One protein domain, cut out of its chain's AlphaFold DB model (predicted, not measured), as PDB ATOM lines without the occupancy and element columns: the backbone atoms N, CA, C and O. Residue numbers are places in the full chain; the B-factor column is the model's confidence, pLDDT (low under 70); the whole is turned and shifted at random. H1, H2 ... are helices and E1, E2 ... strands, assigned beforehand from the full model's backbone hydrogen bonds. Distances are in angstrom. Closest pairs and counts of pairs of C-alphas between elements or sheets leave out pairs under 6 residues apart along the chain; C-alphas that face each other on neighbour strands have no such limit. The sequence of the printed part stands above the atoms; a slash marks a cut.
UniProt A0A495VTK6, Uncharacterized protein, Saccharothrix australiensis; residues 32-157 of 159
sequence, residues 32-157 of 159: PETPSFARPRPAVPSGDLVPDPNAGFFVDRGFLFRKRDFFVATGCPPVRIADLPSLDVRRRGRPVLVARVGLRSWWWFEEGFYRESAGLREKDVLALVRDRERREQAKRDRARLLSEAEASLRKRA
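AT A GLANCE: This is residues 32 to 157 of the 159 residues of an uncharacterized protein of Saccharothrix australiensis (UniProt A0A495VTK6). A small head of two three-stranded sheets, packed face to face with their strands crossed, bears one long straight helix, H2, which begins at the head and whose residues 133 to 156 stick out from it as an arm. The short helix H1 lies between the two sheets in the chain, and residues 32 to 55, with no named element, run along the head before E1. The printed part has 126 residues, with the named elements in the order E1 E2 E3 H1 E4 E5 E6 H2; both sheets are antiparallel, and the class is mixed, helices and strands. The whole is loose, with a radius of gyration of the C-alphas of 19.4 A, and spans 73 by 33 by 31 A.

HOW THE PARTS SIT: E1 (residues 56 to 61), E2 (67 to 73) and E3 (76 to 81) form a strongly twisted sheet in the order E1 E2 E3, a meander, each strand the antiparallel neighbour of the one before. E1 and E2 are a hairpin, with N 58 and O 70 within hydrogen-bond range at 2.9 A. E2 and E3 are a hairpin too, with N 71 and O 79 at 2.8 A. E4 (96 to 101), E5 (104 to 109) and E6 (112 to 116) make a second meander. In its hairpins, N 98 and O 106 of E4 and E5 are 2.8 A apart, and N 107 and O 114 of E5 and E6 2.8 A. The two sheets are a sandwich, two sheets face to face, 10.5 A centre to centre where they face each other, with their strands at 68 degrees. The closest C-alphas of E3 and E4 are those of Cys 76 and Val 101, 6.5 A apart. H1 (84 to 90) only grazes both sheets; its closest C-alpha pair with E4 is Arg 90 and Val 96, 6.8 A. H2 (122 to 156) only grazes the sheet E4 E5 E6, with residues 122 to 129; the C-alphas of Val 96 and Glu 122 are 7.1 A apart. H1 and H2 are apart. In both helices each O i to N i+4 pair is within hydrogen-bond range.

IN THESE COORDINATES: E1 begins at C-alpha 56 (47.620, -26.331, -107.489) and is 16.6 A long; E2 is 19.6 A, E3 13.0 A, H1 9.9 A, E4 15.2 A, E5 16.3 A and E6 13.3 A. H2 runs 51.4 A, from C-alpha 122 (55.451, -19.540, -91.355) to C-alpha 156 (84.138, 0.757, -128.889).

THE WHOLE: The two C-alphas farthest apart are those of Leu 64 and Ala 157, 73.4 A. Without residues 133 to 157, which stand free, the body spans 45 by 32 by 19 A. Residues 50 to 51 pair with residues 114 to 115 of E6, antiparallel. The printed part has no cut, and the links between named elements are tight. Mean pLDDT of the printed part is 90.2; residues 63 to 64 and residue 157 are under 70.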
ATOM      1  N   PRO A  32      38.764 -37.915-106.313       78.62
ATOM      2  CA  PRO A  32      39.433 -37.742-107.589       78.62
ATOM      3  C   PRO A  32      40.597 -38.728-107.719       78.62
ATOM      4  O   PRO A  32      41.283 -39.045-106.741       78.62
ATOM      5  N   GLU A  33      40.829 -39.205-108.941       80.75
ATOM      6  CA  GLU A  33      41.979 -40.054-109.238       80.75
ATOM      7  C   GLU A  33      43.277 -39.322-108.889       80.75
ATOM      8  O   GLU A  33      43.462 -38.146-109.203       80.75
ATOM      9  N   THR A  34      44.188 -40.016-108.203       84.19
ATOM     10  CA  THR A  34      45.478 -39.435-107.824       84.19
ATOM     11  C   THR A  34      46.417 -39.472-109.030       84.19
ATOM     12  O   THR A  34      46.813 -40.571-109.441       84.19
ATOM     13  N   PRO A  35      46.826 -38.316-109.584       86.50
ATOM     14  CA  PRO A  35      47.747 -38.307-110.709       86.50
ATOM     15  C   PRO A  35      49.109 -38.890-110.307       86.50
ATOM     16  O   PRO A  35      49.498 -38.897-109.137       86.50
ATOM     17  N   SER A  36      49.867 -39.398-111.279       87.94
ATOM     18  CA  SER A  36      51.117 -40.132-111.022       87.94
ATOM     19  C   SER A  36      52.170 -39.307-110.266       87.94
ATOM     20  O   SER A  36      52.871 -39.849-109.407       87.94
ATOM     21  N   PHE A  37      52.249 -37.998-110.524       87.94
ATOM     22  CA  PHE A  37      53.154 -37.076-109.825       87.94
ATOM     23  C   PHE A  37      52.748 -36.817-108.365       87.94
ATOM     24  O   PHE A  37      53.598 -36.468-107.546       87.94
ATOM     25  N   ALA A  38      51.471 -37.011-108.031       88.75
ATOM     26  CA  ALA A  38      50.900 -36.777-106.708       88.75
ATOM     27  C   ALA A  38      50.997 -37.989-105.775       88.75
ATOM     28  O   ALA A  38      50.738 -37.879-104.578       88.75
ATOM     29  N   ARG A  39      51.396 -39.153-106.298       87.69
ATOM     30  CA  ARG A  39      51.545 -40.368-105.491       87.69
ATOM     31  C   ARG A  39      52.571 -40.157-104.372       87.69
ATOM     32  O   ARG A  39      53.657 -39.640-104.660       87.69
ATOM     33  N   PRO A  40      52.276 -40.581-103.128       84.31
ATOM     34  CA  PRO A  40      53.213 -40.473-102.018       84.31
ATOM     35  C   PRO A  40      54.574 -41.066-102.385       84.31
ATOM     36  O   PRO A  40      54.667 -42.168-102.923       84.31
ATOM     37  N   ARG A  41      55.639 -40.321-102.095       82.38
ATOM     38  CA  ARG A  41      57.025 -40.780-102.249       82.38
ATOM     39  C   ARG A  41      57.751 -40.617-100.922       82.38
ATOM     40  O   ARG A  41      57.488 -39.614-100.250       82.38
ATOM     41  N   PRO A  42      58.688 -41.517-100.584       81.12
ATOM     42  CA  PRO A  42      59.543 -41.329 -99.421       81.12
ATOM     43  C   PRO A  42      60.233 -39.962 -99.490       81.12
ATOM     44  O   PRO A  42      60.588 -39.465-100.566       81.12
ATOM     45  N   ALA A  43      60.332 -39.317 -98.333       77.75
ATOM     46  CA  ALA A  43      60.923 -38.001 -98.171       77.75
ATOM     47  C   ALA A  43      62.062 -38.106 -97.164       77.75
ATOM     48  O   ALA A  43      61.868 -38.655 -96.083       77.75
ATOM     49  N   VAL A  44      63.221 -37.570 -97.532       81.62
ATOM     50  CA  VAL A  44      64.318 -37.339 -96.595       81.62
ATOM     51  C   VAL A  44      64.126 -35.931 -96.037       81.62
ATOM     52  O   VAL A  44      63.880 -35.025 -96.840       81.62
ATOM     53  N   PRO A  45      64.179 -35.732 -94.710       80.62
ATOM     54  CA  PRO A  45      64.075 -34.404 -94.129       80.62
ATOM     55  C   PRO A  45      65.211 -33.520 -94.650       80.62
ATOM     56  O   PRO A  45      66.390 -33.822 -94.485       80.62
ATOM     57  N   SER A  46      64.825 -32.431 -95.304       82.81
ATOM     58  CA  SER A  46      65.692 -31.352 -95.761       82.81
ATOM     59  C   SER A  46      65.124 -30.030 -95.253       82.81
ATOM     60  O   SER A  46      63.906 -29.822 -95.283       82.81
ATOM     61  N   GLY A  47      66.022 -29.155 -94.791       83.12
ATOM     62  CA  GLY A  47      65.714 -27.779 -94.394       83.12
ATOM     63  C   GLY A  47      65.445 -26.840 -95.572       83.12
ATOM     64  O   GLY A  47      65.145 -25.669 -95.353       83.12
ATOM     65  N   ASP A  48      65.539 -27.335 -96.806       88.00
ATOM     66  CA  ASP A  48      65.336 -26.526 -97.998       88.00
ATOM     67  C   ASP A  48      63.850 -26.348 -98.314       88.00
ATOM     68  O   ASP A  48      63.043 -27.284 -98.274       88.00
ATOM     69  N   LEU A  49      63.510 -25.128 -98.723       93.19
ATOM     70  CA  LEU A  49      62.211 -24.800 -99.284       93.19
ATOM     71  C   LEU A  49      62.262 -24.953-100.809       93.19
ATOM     72  O   LEU A  49      62.921 -24.179-101.512       93.19
ATOM     73  N   VAL A  50      61.556 -25.952-101.336       93.25
ATOM     74  CA  VAL A  50      61.592 -26.300-102.763       93.25
ATOM     75  C   VAL A  50      60.302 -25.836-103.445       93.25
ATOM     76  O   VAL A  50      59.230 -26.261-103.014       93.25
ATOM     77  N   PRO A  51      60.357 -25.020-104.514       94.56
ATOM     78  CA  PRO A  51      59.159 -24.653-105.265       94.56
ATOM     79  C   PRO A  51      58.535 -25.891-105.923       94.56
ATOM     80  O   PRO A  51      59.249 -26.759-106.434       94.56
ATOM     81  N   ASP A  52      57.207 -25.976-105.912       94.25
ATOM     82  CA  ASP A  52      56.456 -27.084-106.505       94.25
ATOM     83  C   ASP A  52      55.584 -26.578-107.668       94.25
ATOM     84  O   ASP A  52      54.474 -26.103-107.437       94.25
ATOM     85  N   PRO A  53      56.060 -26.667-108.923       92.19
ATOM     86  CA  PRO A  53      55.317 -26.168-110.081       92.19
ATOM     87  C   PRO A  53      54.087 -27.020-110.426       92.19
ATOM     88  O   PRO A  53      53.225 -26.563-111.167       92.19
ATOM     89  N   ASN A  54      53.995 -28.248-109.903       92.88
ATOM     90  CA  ASN A  54      52.831 -29.115-110.108       92.88
ATOM     91  C   ASN A  54      51.755 -28.905-109.039       92.88
ATOM     92  O   ASN A  54      50.719 -29.572-109.075       92.88
ATOM     93  N   ALA A  55      52.026 -28.060-108.042       94.12
ATOM     94  CA  ALA A  55      51.081 -27.793-106.980       94.12
ATOM     95  C   ALA A  55      49.991 -26.835-107.457       94.12
ATOM     96  O   ALA A  55      50.258 -25.830-108.115       94.12
ATOM     97  N   GLY A  56      48.753 -27.146-107.101       93.56
ATOM     98  CA  GLY A  56      47.620 -26.331-107.489       93.56
ATOM     99  C   GLY A  56      46.320 -26.790-106.859       93.56
ATOM    100  O   GLY A  56      46.223 -27.857-106.245       93.56
ATOM    101  N   PHE A  57      45.310 -25.948-107.034       93.50
ATOM    102  CA  PHE A  57      43.942 -26.264-106.664       93.50
ATOM    103  C   PHE A  57      43.152 -26.664-107.897       93.50
ATOM    104  O   PHE A  57      43.312 -26.082-108.970       93.50
ATOM    105  N   PHE A  58      42.261 -27.629-107.732       90.88
ATOM    106  CA  PHE A  58      41.268 -27.958-108.738       90.88
ATOM    107  C   PHE A  58      39.911 -28.157-108.078       90.88
ATOM    108  O   PHE A  58      39.803 -28.517-106.903       90.88
ATOM    109  N   VAL A  59      38.867 -27.899-108.857       89.06
ATOM    110  CA  VAL A  59      37.486 -28.037-108.409       89.06
ATOM    111  C   VAL A  59      36.950 -29.348-108.944       89.06
ATOM    112  O   VAL A  59      36.886 -29.544-110.156       89.06
ATOM    113  N   ASP A  60      36.513 -30.214-108.042       85.69
ATOM    114  CA  ASP A  60      35.737 -31.393-108.393       85.69
ATOM    115  C   ASP A  60      34.249 -31.144-108.112       85.69
ATOM    116  O   ASP A  60      33.859 -30.560-107.092       85.69
ATOM    117  N   ARG A  61      33.398 -31.581-109.041       80.25
ATOM    118  CA  ARG A  61      31.938 -31.556-108.894       80.25
ATOM    119  C   ARG A  61      31.483 -32.983-108.635       80.25
ATOM    120  O   ARG A  61      31.035 -33.679-109.538       80.25
ATOM    121  N   GLY A  62      31.629 -33.403-107.383       71.38
ATOM    122  CA  GLY A  62      31.258 -34.744-106.950       71.38
ATOM    123  C   GLY A  62      29.743 -34.976-106.891       71.38
ATOM    124  O   GLY A  62      28.928 -34.254-107.472       71.38
ATOM    125  N   PHE A  63      29.353 -35.995-106.124       64.75
ATOM    126  CA  PHE A  63      27.953 -36.358-105.900       64.75
ATOM    127  C   PHE A  63      27.104 -35.145-105.443       64.75
ATOM    128  O   PHE A  63      27.496 -34.430-104.518       64.75
ATOM    129  N   LEU A  64      25.949 -34.923-106.094       69.75
ATOM    130  CA  LEU A  64      25.041 -33.763-105.944       69.75
ATOM    131  C   LEU A  64      25.564 -32.406-106.462       69.75
ATOM    132  O   LEU A  64      25.072 -31.367-106.030       69.75
ATOM    133  N   PHE A  65      26.547 -32.379-107.371       73.06
ATOM    134  CA  PHE A  65      27.078 -31.147-107.991       73.06
ATOM    135  C   PHE A  65      27.638 -30.111-107.003       73.06
ATOM    136  O   PHE A  65      27.889 -28.959-107.368       73.06
ATOM    137  N   ARG A  66      27.867 -30.501-105.744       78.00
ATOM    138  CA  ARG A  66      28.511 -29.630-104.762       78.00
ATOM    139  C   ARG A  66      29.960 -29.412-105.180       78.00
ATOM    140  O   ARG A  66      30.695 -30.379-105.375       78.00
ATOM    141  N   LYS A  67      30.361 -28.144-105.293       83.44
ATOM    142  CA  LYS A  67      31.756 -27.764-105.540       83.44
ATOM    143  C   LYS A  67      32.612 -28.210-104.357       83.44
ATOM    144  O   LYS A  67      32.266 -27.948-103.203       83.44
ATOM    145  N   ARG A  68      33.696 -28.922-104.647       87.94
ATOM    146  CA  ARG A  68      34.689 -29.360-103.668       87.94
ATOM    147  C   ARG A  68      36.050 -28.926-104.181       87.94
ATOM    148  O   ARG A  68      36.457 -29.355-105.257       87.94
ATOM    149  N   ASP A  69      36.735 -28.107-103.401       91.62
ATOM    150  CA  ASP A  69      38.089 -27.685-103.727       91.62
ATOM    151  C   ASP A  69      39.073 -28.736-103.214       91.62
ATOM    152  O   ASP A  69      38.983 -29.206-102.073       91.62
ATOM    153  N   PHE A  70      40.001 -29.129-104.074       92.62
ATOM    154  CA  PHE A  70      41.066 -30.061-103.750       92.62
ATOM    155  C   PHE A  70      42.413 -29.426-104.057       92.62
ATOM    156  O   PHE A  70      42.570 -28.709-105.041       92.62
ATOM    157  N   PHE A  71      43.386 -29.715-103.206       94.69
ATOM    158  CA  PHE A  71      44.785 -29.394-103.411       94.69
ATOM    159  C   PHE A  71      45.531 -30.648-103.849       94.69
ATOM    160  O   PHE A  71      45.373 -31.709-103.244       94.69
ATOM    161  N   VAL A  72      46.357 -30.525-104.879       94.81
ATOM    162  CA  VAL A  72      47.252 -31.583-105.347       94.81
ATOM    163  C   VAL A  72      48.632 -30.995-105.554       94.81
ATOM    164  O   VAL A  72      48.757 -29.840-105.949       94.81
ATOM    165  N   ALA A  73      49.667 -31.778-105.266       94.38
ATOM    166  CA  ALA A  73      51.050 -31.349-105.417       94.38
ATOM    167  C   ALA A  73      51.983 -32.549-105.599       94.38
ATOM    168  O   ALA A  73      51.559 -33.704-105.516       94.38
ATOM    169  N   THR A  74      53.270 -32.303-105.842       92.25
ATOM    170  CA  THR A  74      54.243 -33.372-106.084       92.25
ATOM    171  C   THR A  74      54.429 -34.229-104.831       92.25
ATOM    172  O   THR A  74      55.072 -33.826-103.858       92.25
ATOM    173  N   GLY A  75      53.930 -35.463-104.872       89.12
ATOM    174  CA  GLY A  75      53.911 -36.379-103.735       89.12
ATOM    175  C   GLY A  75      52.844 -36.075-102.679       89.12
ATOM    176  O   GLY A  75      52.956 -36.597-101.569       89.12
ATOM    177  N   CYS A  76      51.856 -35.239-103.008       90.62
ATOM    178  CA  CYS A  76      50.672 -34.976-102.198       90.62
ATOM    179  C   CYS A  76      49.434 -35.479-102.958       90.62
ATOM    180  O   CYS A  76      49.061 -34.847-103.954       90.62
ATOM    181  N   PRO A  77      48.796 -36.590-102.536       90.25
ATOM    182  CA  PRO A  77      47.533 -37.009-103.131       90.25
ATOM    183  C   PRO A  77      46.468 -35.924-102.910       90.25
ATOM    184  O   PRO A  77      46.622 -35.127-101.986       90.25
ATOM    185  N   PRO A  78      45.388 -35.880-103.711       91.56
ATOM    186  CA  PRO A  78      44.362 -34.852-103.583       91.56
ATOM    187  C   PRO A  78      43.833 -34.709-102.149       91.56
ATOM    188  O   PRO A  78      43.176 -35.608-101.623       91.56
ATOM    189  N   VAL A  79      44.102 -33.567-101.518       90.62
ATOM    190  CA  VAL A  79      43.607 -33.225-100.180       90.62
ATOM    191  C   VAL A  79      42.457 -32.249-100.320       90.62
ATOM    192  O   VAL A  79      42.564 -31.233-101.002       90.62
ATOM    193  N   ARG A  80      41.336 -32.541 -99.665       90.19
ATOM    194  CA  ARG A  80      40.174 -31.655 -99.688       90.19
ATOM    195  C   ARG A  80      40.450 -30.383 -98.888       90.19
ATOM    196  O   ARG A  80      40.830 -30.459 -97.723       90.19
ATOM    197  N   ILE A  81      40.155 -29.236 -99.485       91.25
ATOM    198  CA  ILE A  81      40.239 -27.921 -98.857       91.25
ATOM    199  C   ILE A  81      38.821 -27.432 -98.571       91.25
ATOM    200  O   ILE A  81      37.951 -27.452 -99.438       91.25
ATOM    201  N   ALA A  82      38.566 -27.049 -97.321       84.69
ATOM    202  CA  ALA A  82      37.235 -26.621 -96.895       84.69
ATOM    203  C   ALA A  82      36.937 -25.157 -97.253       84.69
ATOM    204  O   ALA A  82      35.794 -24.834 -97.555       84.69
ATOM    205  N   ASP A  83      37.950 -24.291 -97.208       88.62
ATOM    206  CA  ASP A  83      37.784 -22.841 -97.332       88.62
ATOM    207  C   ASP A  83      38.933 -22.221 -98.139       88.62
ATOM    208  O   ASP A  83      39.839 -21.577 -97.603       88.62
ATOM    209  N   LEU A  84      38.925 -22.476 -99.452       90.75
ATOM    210  CA  LEU A  84      39.908 -21.921-100.379       90.75
ATOM    211  C   LEU A  84      39.884 -20.376-100.439       90.75
ATOM    212  O   LEU A  84      40.969 -19.791-100.414       90.75
ATOM    213  N   PRO A  85      38.719 -19.688-100.451       91.12
ATOM    214  CA  PRO A  85      38.680 -18.223-100.488       91.12
ATOM    215  C   PRO A  85      39.418 -17.567 -99.317       91.12
ATOM    216  O   PRO A  85      40.215 -16.649 -99.518       91.12
ATOM    217  N   SER A  86      39.239 -18.066 -98.091       91.19
ATOM    218  CA  SER A  86      39.954 -17.511 -96.938       91.19
ATOM    219  C   SER A  86      41.453 -17.812 -96.963       91.19
ATOM    220  O   SER A  86      42.239 -17.083 -96.352       91.19
ATOM    221  N   LEU A  87      41.887 -18.899 -97.610       91.69
ATOM    222  CA  LEU A  87      43.314 -19.163 -97.828       91.69
ATOM    223  C   LEU A  87      43.896 -18.192 -98.866       91.69
ATOM    224  O   LEU A  87      44.981 -17.661 -98.635       91.69
ATOM    225  N   ASP A  88      43.154 -17.891 -99.939       91.88
ATOM    226  CA  ASP A  88      43.569 -16.938-100.982       91.88
ATOM    227  C   ASP A  88      43.774 -15.517-100.444       91.88
ATOM    228  O   ASP A  88      44.700 -14.818-100.850       91.88
ATOM    229  N   VAL A  89      42.950 -15.082 -99.491       93.44
ATOM    230  CA  VAL A  89      43.156 -13.783 -98.834       93.44
ATOM    231  C   VAL A  89      44.404 -13.820 -97.950       93.44
ATOM    232  O   VAL A  89      45.226 -12.903 -97.984       93.44
ATOM    233  N   ARG A  90      44.588 -14.896 -97.173       92.19
ATOM    234  CA  ARG A  90      45.699 -15.015 -96.215       92.19
ATOM    235  C   ARG A  90      47.067 -15.127 -96.889       92.19
ATOM    236  O   ARG A  90      48.015 -14.530 -96.376       92.19
ATOM    237  N   ARG A  91      47.167 -15.812 -98.037       93.00
ATOM    238  CA  ARG A  91      48.445 -16.029 -98.751       93.00
ATOM    239  C   ARG A  91      49.150 -14.740 -99.171       93.00
ATOM    240  O   ARG A  91      50.352 -14.761 -99.408       93.00
ATOM    241  N   ARG A  92      48.402 -13.637 -99.301       92.00
ATOM    242  CA  ARG A  92      48.919 -12.332 -99.745       92.00
ATOM    243  C   ARG A  92      49.761 -11.647 -98.676       92.00
ATOM    244  O   ARG A  92      50.654 -10.881 -99.005       92.00
ATOM    245  N   GLY A  93      49.457 -11.901 -97.402       91.19
ATOM    246  CA  GLY A  93      50.188 -11.315 -96.278       91.19
ATOM    247  C   GLY A  93      51.220 -12.258 -95.673       91.19
ATOM    248  O   GLY A  93      52.237 -11.804 -95.154       91.19
ATOM    249  N   ARG A  94      50.965 -13.571 -95.716       94.31
ATOM    250  CA  ARG A  94      51.804 -14.572 -95.054       94.31
ATOM    251  C   ARG A  94      51.754 -15.938 -95.727       94.31
ATOM    252  O   ARG A  94      50.721 -16.270 -96.308       94.31
ATOM    253  N   PRO A  95      52.810 -16.760 -95.604       95.75
ATOM    254  CA  PRO A  95      52.764 -18.145 -96.050       95.75
ATOM    255  C   PRO A  95      51.681 -18.934 -95.319       95.75
ATOM    256  O   PRO A  95      51.587 -18.907 -94.094       95.75
ATOM    257  N   VAL A  96      50.865 -19.664 -96.072       95.50
ATOM    258  CA  VAL A  96      49.767 -20.459 -95.526       95.50
ATOM    259  C   VAL A  96      50.048 -21.935 -95.739       95.50
ATOM    260  O   VAL A  96      50.321 -22.367 -96.855       95.50
ATOM    261  N   LEU A  97      49.953 -22.718 -94.667       95.25
ATOM    262  CA  LEU A  97      50.026 -24.171 -94.751       95.25
ATOM    263  C   LEU A  97      48.752 -24.705 -95.421       95.25
ATOM    264  O   LEU A  97      47.656 -24.541 -94.886       95.25
ATOM    265  N   VAL A  98      48.901 -25.346 -96.578       94.50
ATOM    266  CA  VAL A  98      47.778 -25.888 -97.360       94.50
ATOM    267  C   VAL A  98      47.515 -27.345 -97.015       94.50
ATOM    268  O   VAL A  98      46.372 -27.745 -96.811       94.50
ATOM    269  N   ALA A  99      48.575 -28.149 -96.953       93.25
ATOM    270  CA  ALA A  99      48.473 -29.575 -96.701       93.25
ATOM    271  C   ALA A  99      49.717 -30.098 -95.985       93.25
ATOM    272  O   ALA A  99      50.822 -29.576 -96.150       93.25
ATOM    273  N   ARG A 100      49.530 -31.179 -95.230       92.44
ATOM    274  CA  ARG A 100      50.607 -31.955 -94.621       92.44
ATOM    275  C   ARG A 100      50.363 -33.432 -94.889       92.44
ATOM    276  O   ARG A 100      49.293 -33.946 -94.577       92.44
ATOM    277  N   VAL A 101      51.352 -34.103 -95.470       89.31
ATOM    278  CA  VAL A 101      51.294 -35.536 -95.788       89.31
ATOM    279  C   VAL A 101      52.616 -36.169 -95.379       89.31
ATOM    280  O   VAL A 101      53.665 -35.906 -95.970       89.31
ATOM    281  N   GLY A 102      52.569 -36.996 -94.334       87.81
ATOM    282  CA  GLY A 102      53.767 -37.552 -93.711       87.81
ATOM    283  C   GLY A 102      54.690 -36.449 -93.184       87.81
ATOM    284  O   GLY A 102      54.265 -35.579 -92.421       87.81
ATOM    285  N   LEU A 103      55.953 -36.485 -93.611       88.50
ATOM    286  CA  LEU A 103      56.968 -35.491 -93.245       88.50
ATOM    287  C   LEU A 103      56.910 -34.215 -94.090       88.50
ATOM    288  O   LEU A 103      57.585 -33.253 -93.751       88.50
ATOM    289  N   ARG A 104      56.146 -34.199 -95.189       91.44
ATOM    290  CA  ARG A 104      56.101 -33.051 -96.097       91.44
ATOM    291  C   ARG A 104      54.969 -32.101 -95.748       91.44
ATOM    292  O   ARG A 104      53.838 -32.537 -95.505       91.44
ATOM    293  N   SER A 105      55.270 -30.816 -95.836       94.62
ATOM    294  CA  SER A 105      54.291 -29.739 -95.757       94.62
ATOM    295  C   SER A 105      54.322 -28.921 -97.039       94.62
ATOM    296  O   SER A 105      55.391 -28.676 -97.602       94.62
ATOM    297  N   TRP A 106      53.149 -28.485 -97.482       95.50
ATOM    298  CA  TRP A 106      52.993 -27.606 -98.634       95.50
ATOM    299  C   TRP A 106      52.492 -26.246 -98.184       95.50
ATOM    300  O   TRP A 106      51.450 -26.133 -97.534       95.50
ATOM    301  N   TRP A 107      53.245 -25.226 -98.559       96.81
ATOM    302  CA  TRP A 107      53.009 -23.830 -98.252       96.81
ATOM    303  C   TRP A 107      52.589 -23.094 -99.516       96.81
ATOM    304  O   TRP A 107      53.160 -23.301-100.587       96.81
ATOM    305  N   TRP A 108      51.606 -22.215 -99.379       96.75
ATOM    306  CA  TRP A 108      51.165 -21.307-100.425       96.75
ATOM    307  C   TRP A 108      51.433 -19.881 -99.982       96.75
ATOM    308  O   TRP A 108      50.975 -19.458 -98.916       96.75
ATOM    309  N   PHE A 109      52.209 -19.157-100.773       96.06
ATOM    310  CA  PHE A 109      52.567 -17.783-100.478       96.06
ATOM    311  C   PHE A 109      52.653 -16.990-101.770       96.06
ATOM    312  O   PHE A 109      53.272 -17.453-102.728       96.06
ATOM    313  N   GLU A 110      52.016 -15.818-101.787       92.69
ATOM    314  CA  GLU A 110      51.843 -15.030-103.009       92.69
ATOM    315  C   GLU A 110      51.364 -15.943-104.147       92.69
ATOM    316  O   GLU A 110      50.398 -16.678-103.956       92.69
ATOM    317  N   GLU A 111      52.024 -15.949-105.302       91.06
ATOM    318  CA  GLU A 111      51.653 -16.751-106.474       91.06
ATOM    319  C   GLU A 111      52.264 -18.162-106.488       91.06
ATOM    320  O   GLU A 111      51.917 -18.973-107.345       91.06
ATOM    321  N   GLY A 112      53.147 -18.478-105.538       94.06
ATOM    322  CA  GLY A 112      53.955 -19.693-105.544       94.06
ATOM    323  C   GLY A 112      53.524 -20.745-104.525       94.06
ATOM    324  O   GLY A 112      53.078 -20.444-103.416       94.06
ATOM    325  N   PHE A 113      53.739 -22.009-104.884       96.31
ATOM    326  CA  PHE A 113      53.662 -23.132-103.958       96.31
ATOM    327  C   PHE A 113      55.050 -23.664-103.649       96.31
ATOM    328  O   PHE A 113      55.909 -23.797-104.524       96.31
ATOM    329  N   TYR A 114      55.240 -24.025-102.391       95.38
ATOM    330  CA  TYR A 114      56.508 -24.487-101.871       95.38
ATOM    331  C   TYR A 114      56.289 -25.735-101.038       95.38
ATOM    332  O   TYR A 114      55.299 -25.850-100.318       95.38
ATOM    333  N   ARG A 115      57.230 -26.668-101.110       94.31
ATOM    334  CA  ARG A 115      57.248 -27.856-100.267       94.31
ATOM    335  C   ARG A 115      58.450 -27.816 -99.337       94.31
ATOM    336  O   ARG A 115      59.536 -27.400 -99.738       94.31
ATOM    337  N   GLU A 116      58.254 -28.327 -98.133       93.56
ATOM    338  CA  GLU A 116      59.302 -28.509 -97.128       93.56
ATOM    339  C   GLU A 116      59.146 -29.864 -96.426       93.56
ATOM    340  O   GLU A 116      58.106 -30.517 -96.555       93.56
ATOM    341  N   SER A 117      60.195 -30.313 -95.731       90.75
ATOM    342  CA  SER A 117      60.197 -31.591 -94.998       90.75
ATOM    343  C   SER A 117      60.885 -31.556 -93.624       90.75
ATOM    344  O   SER A 117      61.130 -32.606 -93.032       90.75
ATOM    345  N   ALA A 118      61.204 -30.363 -93.123       88.94
ATOM    346  CA  ALA A 118      61.877 -30.111 -91.850       88.94
ATOM    347  C   ALA A 118      60.936 -29.587 -90.747       88.94
ATOM    348  O   ALA A 118      61.371 -29.400 -89.613       88.94
ATOM    349  N   GLY A 119      59.656 -29.353 -91.048       90.31
ATOM    350  CA  GLY A 119      58.698 -28.773 -90.108       90.31
ATOM    351  C   GLY A 119      58.899 -27.271 -89.910       90.31
ATOM    352  O   GLY A 119      58.767 -26.775 -88.789       90.31
ATOM    353  N   LEU A 120      59.237 -26.558 -90.988       91.62
ATOM    354  CA  LEU A 120      59.426 -25.107 -90.973       91.62
ATOM    355  C   LEU A 120      58.168 -24.374 -90.491       91.62
ATOM    356  O   LEU A 120      57.041 -24.813 -90.728       91.62
ATOM    357  N   ARG A 121      58.350 -23.226 -89.834       93.19
ATOM    358  CA  ARG A 121      57.243 -22.340 -89.455       93.19
ATOM    359  C   ARG A 121      57.004 -21.295 -90.539       93.19
ATOM    360  O   ARG A 121      57.865 -21.016 -91.366       93.19
ATOM    361  N   GLU A 122      55.850 -20.640 -90.463       94.25
ATOM    362  CA  GLU A 122      55.451 -19.540 -91.355       94.25
ATOM    363  C   GLU A 122      56.563 -18.491 -91.556       94.25
ATOM    364  O   GLU A 122      56.861 -18.109 -92.686       94.25
ATOM    365  N   LYS A 123      57.211 -18.054 -90.466       95.00
ATOM    366  CA  LYS A 123      58.291 -17.053 -90.510       95.00
ATOM    367  C   LYS A 123      59.532 -17.555 -91.249       95.00
ATOM    368  O   LYS A 123      60.147 -16.785 -91.980       95.00
ATOM    369  N   ASP A 124      59.871 -18.830 -91.077       94.75
ATOM    370  CA  ASP A 124      61.036 -19.446 -91.715       94.75
ATOM    371  C   ASP A 124      60.802 -19.570 -93.223       94.75
ATOM    372  O   ASP A 124      61.660 -19.214 -94.027       94.75
ATOM    373  N   VAL A 125      59.593 -19.990 -93.609       94.69
ATOM    374  CA  VAL A 125      59.170 -20.058 -95.013       94.69
ATOM    375  C   VAL A 125      59.243 -18.677 -95.657       94.69
ATOM    376  O   VAL A 125      59.830 -18.540 -96.727       94.69
ATOM    377  N   LEU A 126      58.718 -17.641 -94.993       95.44
ATOM    378  CA  LEU A 126      58.783 -16.271 -95.501       95.44
ATOM    379  C   LEU A 126      60.232 -15.813 -95.713       95.44
ATOM    380  O   LEU A 126      60.557 -15.270 -96.769       95.44
ATOM    381  N   ALA A 127      61.107 -16.054 -94.733       94.81
ATOM    382  CA  ALA A 127      62.517 -15.690 -94.824       94.81
ATOM    383  C   ALA A 127      63.208 -16.381 -96.008       94.81
ATOM    384  O   ALA A 127      63.924 -15.726 -96.765       94.81
ATOM    385  N   LEU A 128      62.950 -17.675 -96.214       94.31
ATOM    386  CA  LEU A 128      63.524 -18.445 -97.320       94.31
ATOM    387  C   LEU A 128      63.001 -17.995 -98.688       94.31
ATOM    388  O   LEU A 128      63.787 -17.908 -99.633       94.31
ATOM    389  N   VAL A 129      61.707 -17.676 -98.806       94.31
ATOM    390  CA  VAL A 129      61.150 -17.138-100.058       94.31
ATOM    391  C   VAL A 129      61.804 -15.802-100.402       94.31
ATOM    392  O   VAL A 129      62.329 -15.648-101.504       94.31
ATOM    393  N   ARG A 130      61.865 -14.865 -99.447       94.25
ATOM    394  CA  ARG A 130      62.493 -13.553 -99.670       94.25
ATOM    395  C   ARG A 130      63.983 -13.660 -99.962       94.25
ATOM    396  O   ARG A 130      64.505 -12.928-100.798       94.25
ATOM    397  N   ASP A 131      64.690 -14.576 -99.305       94.31
ATOM    398  CA  ASP A 131      66.102 -14.805 -99.600       94.31
ATOM    399  C   ASP A 131      66.309 -15.314-101.029       94.31
ATOM    400  O   ASP A 131      67.169 -14.810-101.755       94.31
ATOM    401  N   ARG A 132      65.466 -16.251-101.473       92.06
ATOM    402  CA  ARG A 132      65.475 -16.751-102.847       92.06
ATOM    403  C   ARG A 132      65.196 -15.641-103.860       92.06
ATOM    404  O   ARG A 132      65.928 -15.536-104.840       92.06
ATOM    405  N   GLU A 133      64.187 -14.806-103.627       92.69
ATOM    406  CA  GLU A 133      63.855 -13.669-104.498       92.69
ATOM    407  C   GLU A 133      65.028 -12.699-104.643       92.69
ATOM    408  O   GLU A 133      65.388 -12.338-105.763       92.69
ATOM    409  N   ARG A 134      65.692 -12.351-103.532       94.62
ATOM    410  CA  ARG A 134      66.892 -11.496-103.555       94.62
ATOM    411  C   ARG A 134      68.013 -12.108-104.393       94.62
ATOM    412  O   ARG A 134      68.657 -11.398-105.160       94.62
ATOM    413  N   ARG A 135      68.241 -13.421-104.277       94.06
ATOM    414  CA  ARG A 135      69.258 -14.132-105.073       94.06
ATOM    415  C   ARG A 135      68.916 -14.141-106.561       94.06
ATOM    416  O   ARG A 135      69.797 -13.909-107.385       94.06
ATOM    417  N   GLU A 136      67.655 -14.385-106.908       92.75
ATOM    418  CA  GLU A 136      67.194 -14.352-108.300       92.75
ATOM    419  C   GLU A 136      67.296 -12.945-108.895       92.75
ATOM    420  O   GLU A 136      67.749 -12.786-110.029       92.75
ATOM    421  N   GLN A 137      66.954 -11.911-108.125       94.50
ATOM    422  CA  GLN A 137      67.103 -10.523-108.552       94.50
ATOM    423  C   GLN A 137      68.575 -10.157-108.769       94.50
ATOM    424  O   GLN A 137      68.930  -9.718-109.859       94.50
ATOM    425  N   ALA A 138      69.454 -10.464-107.811       95.38
ATOM    426  CA  ALA A 138      70.892 -10.232-107.953       95.38
ATOM    427  C   ALA A 138      71.487 -10.960-109.174       95.38
ATOM    428  O   ALA A 138      72.363 -10.433-109.863       95.38
ATOM    429  N   LYS A 139      70.993 -12.166-109.480       95.19
ATOM    430  CA  LYS A 139      71.398 -12.923-110.671       95.19
ATOM    431  C   LYS A 139      70.956 -12.234-111.964       95.19
ATOM    432  O   LYS A 139      71.749 -12.164-112.904       95.19
ATOM    433  N   ARG A 140      69.722 -11.724-112.018       95.31
ATOM    434  CA  ARG A 140      69.191 -10.976-113.174       95.31
ATOM    435  C   ARG A 140      69.938  -9.662-113.383       95.31
ATOM    436  O   ARG A 140      70.344  -9.383-114.507       95.31
ATOM    437  N   ASP A 141      70.186  -8.917-112.312       95.75
ATOM    438  CA  ASP A 141      70.920  -7.651-112.365       95.75
ATOM    439  C   ASP A 141      72.353  -7.873-112.856       95.75
ATOM    440  O   ASP A 141      72.826  -7.176-113.753       95.75
ATOM    441  N   ARG A 142      73.025  -8.921-112.362       95.12
ATOM    442  CA  ARG A 142      74.355  -9.308-112.849       95.12
ATOM    443  C   ARG A 142      74.346  -9.668-114.335       95.12
ATOM    444  O   ARG A 142      75.233  -9.233-115.061       95.12
ATOM    445  N   ALA A 143      73.373 -10.461-114.787       94.88
ATOM    446  CA  ALA A 143      73.257 -10.828-116.199       94.88
ATOM    447  C   ALA A 143      73.039  -9.594-117.088       94.88
ATOM    448  O   ALA A 143      73.668  -9.468-118.137       94.88
ATOM    449  N   ARG A 144      72.211  -8.649-116.629       95.31
ATOM    450  CA  ARG A 144      71.978  -7.378-117.315       95.31
ATOM    451  C   ARG A 144      73.262  -6.557-117.438       95.31
ATOM    452  O   ARG A 144      73.618  -6.171-118.547       95.31
ATOM    453  N   LEU A 145      73.984  -6.353-116.336       95.69
ATOM    454  CA  LEU A 145      75.234  -5.585-116.327       95.69
ATOM    455  C   LEU A 145      76.298  -6.191-117.252       95.69
ATOM    456  O   LEU A 145      76.982  -5.457-117.961       95.69
ATOM    457  N   LEU A 146      76.411  -7.523-117.286       95.12
ATOM    458  CA  LEU A 146      77.318  -8.208-118.211       95.12
ATOM    459  C   LEU A 146      76.924  -7.957-119.673       95.12
ATOM    460  O   LEU A 146      77.782  -7.600-120.475       95.12
ATOM    461  N   SER A 147      75.632  -8.046-120.004       93.69
ATOM    462  CA  SER A 147      75.156  -7.785-121.370       93.69
ATOM    463  C   SER A 147      75.368  -6.330-121.820       93.69
ATOM    464  O   SER A 147      75.742  -6.074-122.964       93.69
ATOM    465  N   GLU A 148      75.190  -5.360-120.916       94.56
ATOM    466  CA  GLU A 148      75.433  -3.938-121.188       94.56
ATOM    467  C   GLU A 148      76.934  -3.652-121.379       94.56
ATOM    468  O   GLU A 148      77.315  -2.864-122.254       94.56
ATOM    469  N   ALA A 149      77.797  -4.326-120.610       93.38
ATOM    470  CA  ALA A 149      79.246  -4.237-120.759       93.38
ATOM    471  C   ALA A 149      79.719  -4.814-122.104       93.38
ATOM    472  O   ALA A 149      80.472  -4.151-122.820       93.38
ATOM    473  N   GLU A 150      79.229  -5.996-122.493       93.06
ATOM    474  CA  GLU A 150      79.522  -6.617-123.794       93.06
ATOM    475  C   GLU A 150      79.083  -5.726-124.964       93.06
ATOM    476  O   GLU A 150      79.853  -5.485-125.899       93.06
ATOM    477  N   ALA A 151      77.875  -5.160-124.893       91.88
ATOM    478  CA  ALA A 151      77.375  -4.234-125.906       91.88
ATOM    479  C   ALA A 151      78.229  -2.958-126.006       91.88
ATOM    480  O   ALA A 151      78.464  -2.446-127.103       91.88
ATOM    481  N   SER A 152      78.715  -2.448-124.872       90.25
ATOM    482  CA  SER A 152      79.577  -1.263-124.824       90.25
ATOM    483  C   SER A 152      80.962  -1.529-125.416       90.25
ATOM    484  O   SER A 152      81.475  -0.686-126.150       90.25
ATOM    485  N   LEU A 153      81.550  -2.699-125.148       89.62
ATOM    486  CA  LEU A 153      82.820  -3.121-125.750       89.62
ATOM    487  C   LEU A 153      82.694  -3.266-127.269       89.62
ATOM    488  O   LEU A 153      83.526  -2.735-128.001       89.62
ATOM    489  N   ARG A 154      81.607  -3.881-127.753       87.12
ATOM    490  CA  ARG A 154      81.345  -4.028-129.192       87.12
ATOM    491  C   ARG A 154      81.206  -2.686-129.917       87.12
ATOM    492  O   ARG A 154      81.648  -2.568-131.049       87.12
ATOM    493  N   LYS A 155      80.626  -1.662-129.277       83.81
ATOM    494  CA  LYS A 155      80.535  -0.303-129.849       83.81
ATOM    495  C   LYS A 155      81.875   0.442-129.889       83.81
ATOM    496  O   LYS A 155      82.013   1.370-130.677       83.81
ATOM    497  N   ARG A 156      82.827   0.090-129.018       77.81
ATOM    498  CA  ARG A 156      84.138   0.757-128.889       77.81
ATOM    499  C   ARG A 156      85.247   0.128-129.727       77.81
ATOM    500  O   ARG A 156      86.335   0.690-129.760       77.81
ATOM    501  N   ALA A 157      84.979  -0.993-130.387       67.12
ATOM    502  CA  ALA A 157      85.848  -1.570-131.403       67.12
ATOM    503  C   ALA A 157      85.272  -1.265-132.798       67.12
ATOM    504  O   ALA A 157      84.660  -2.150-133.397       67.12
TER     505      ALA A 157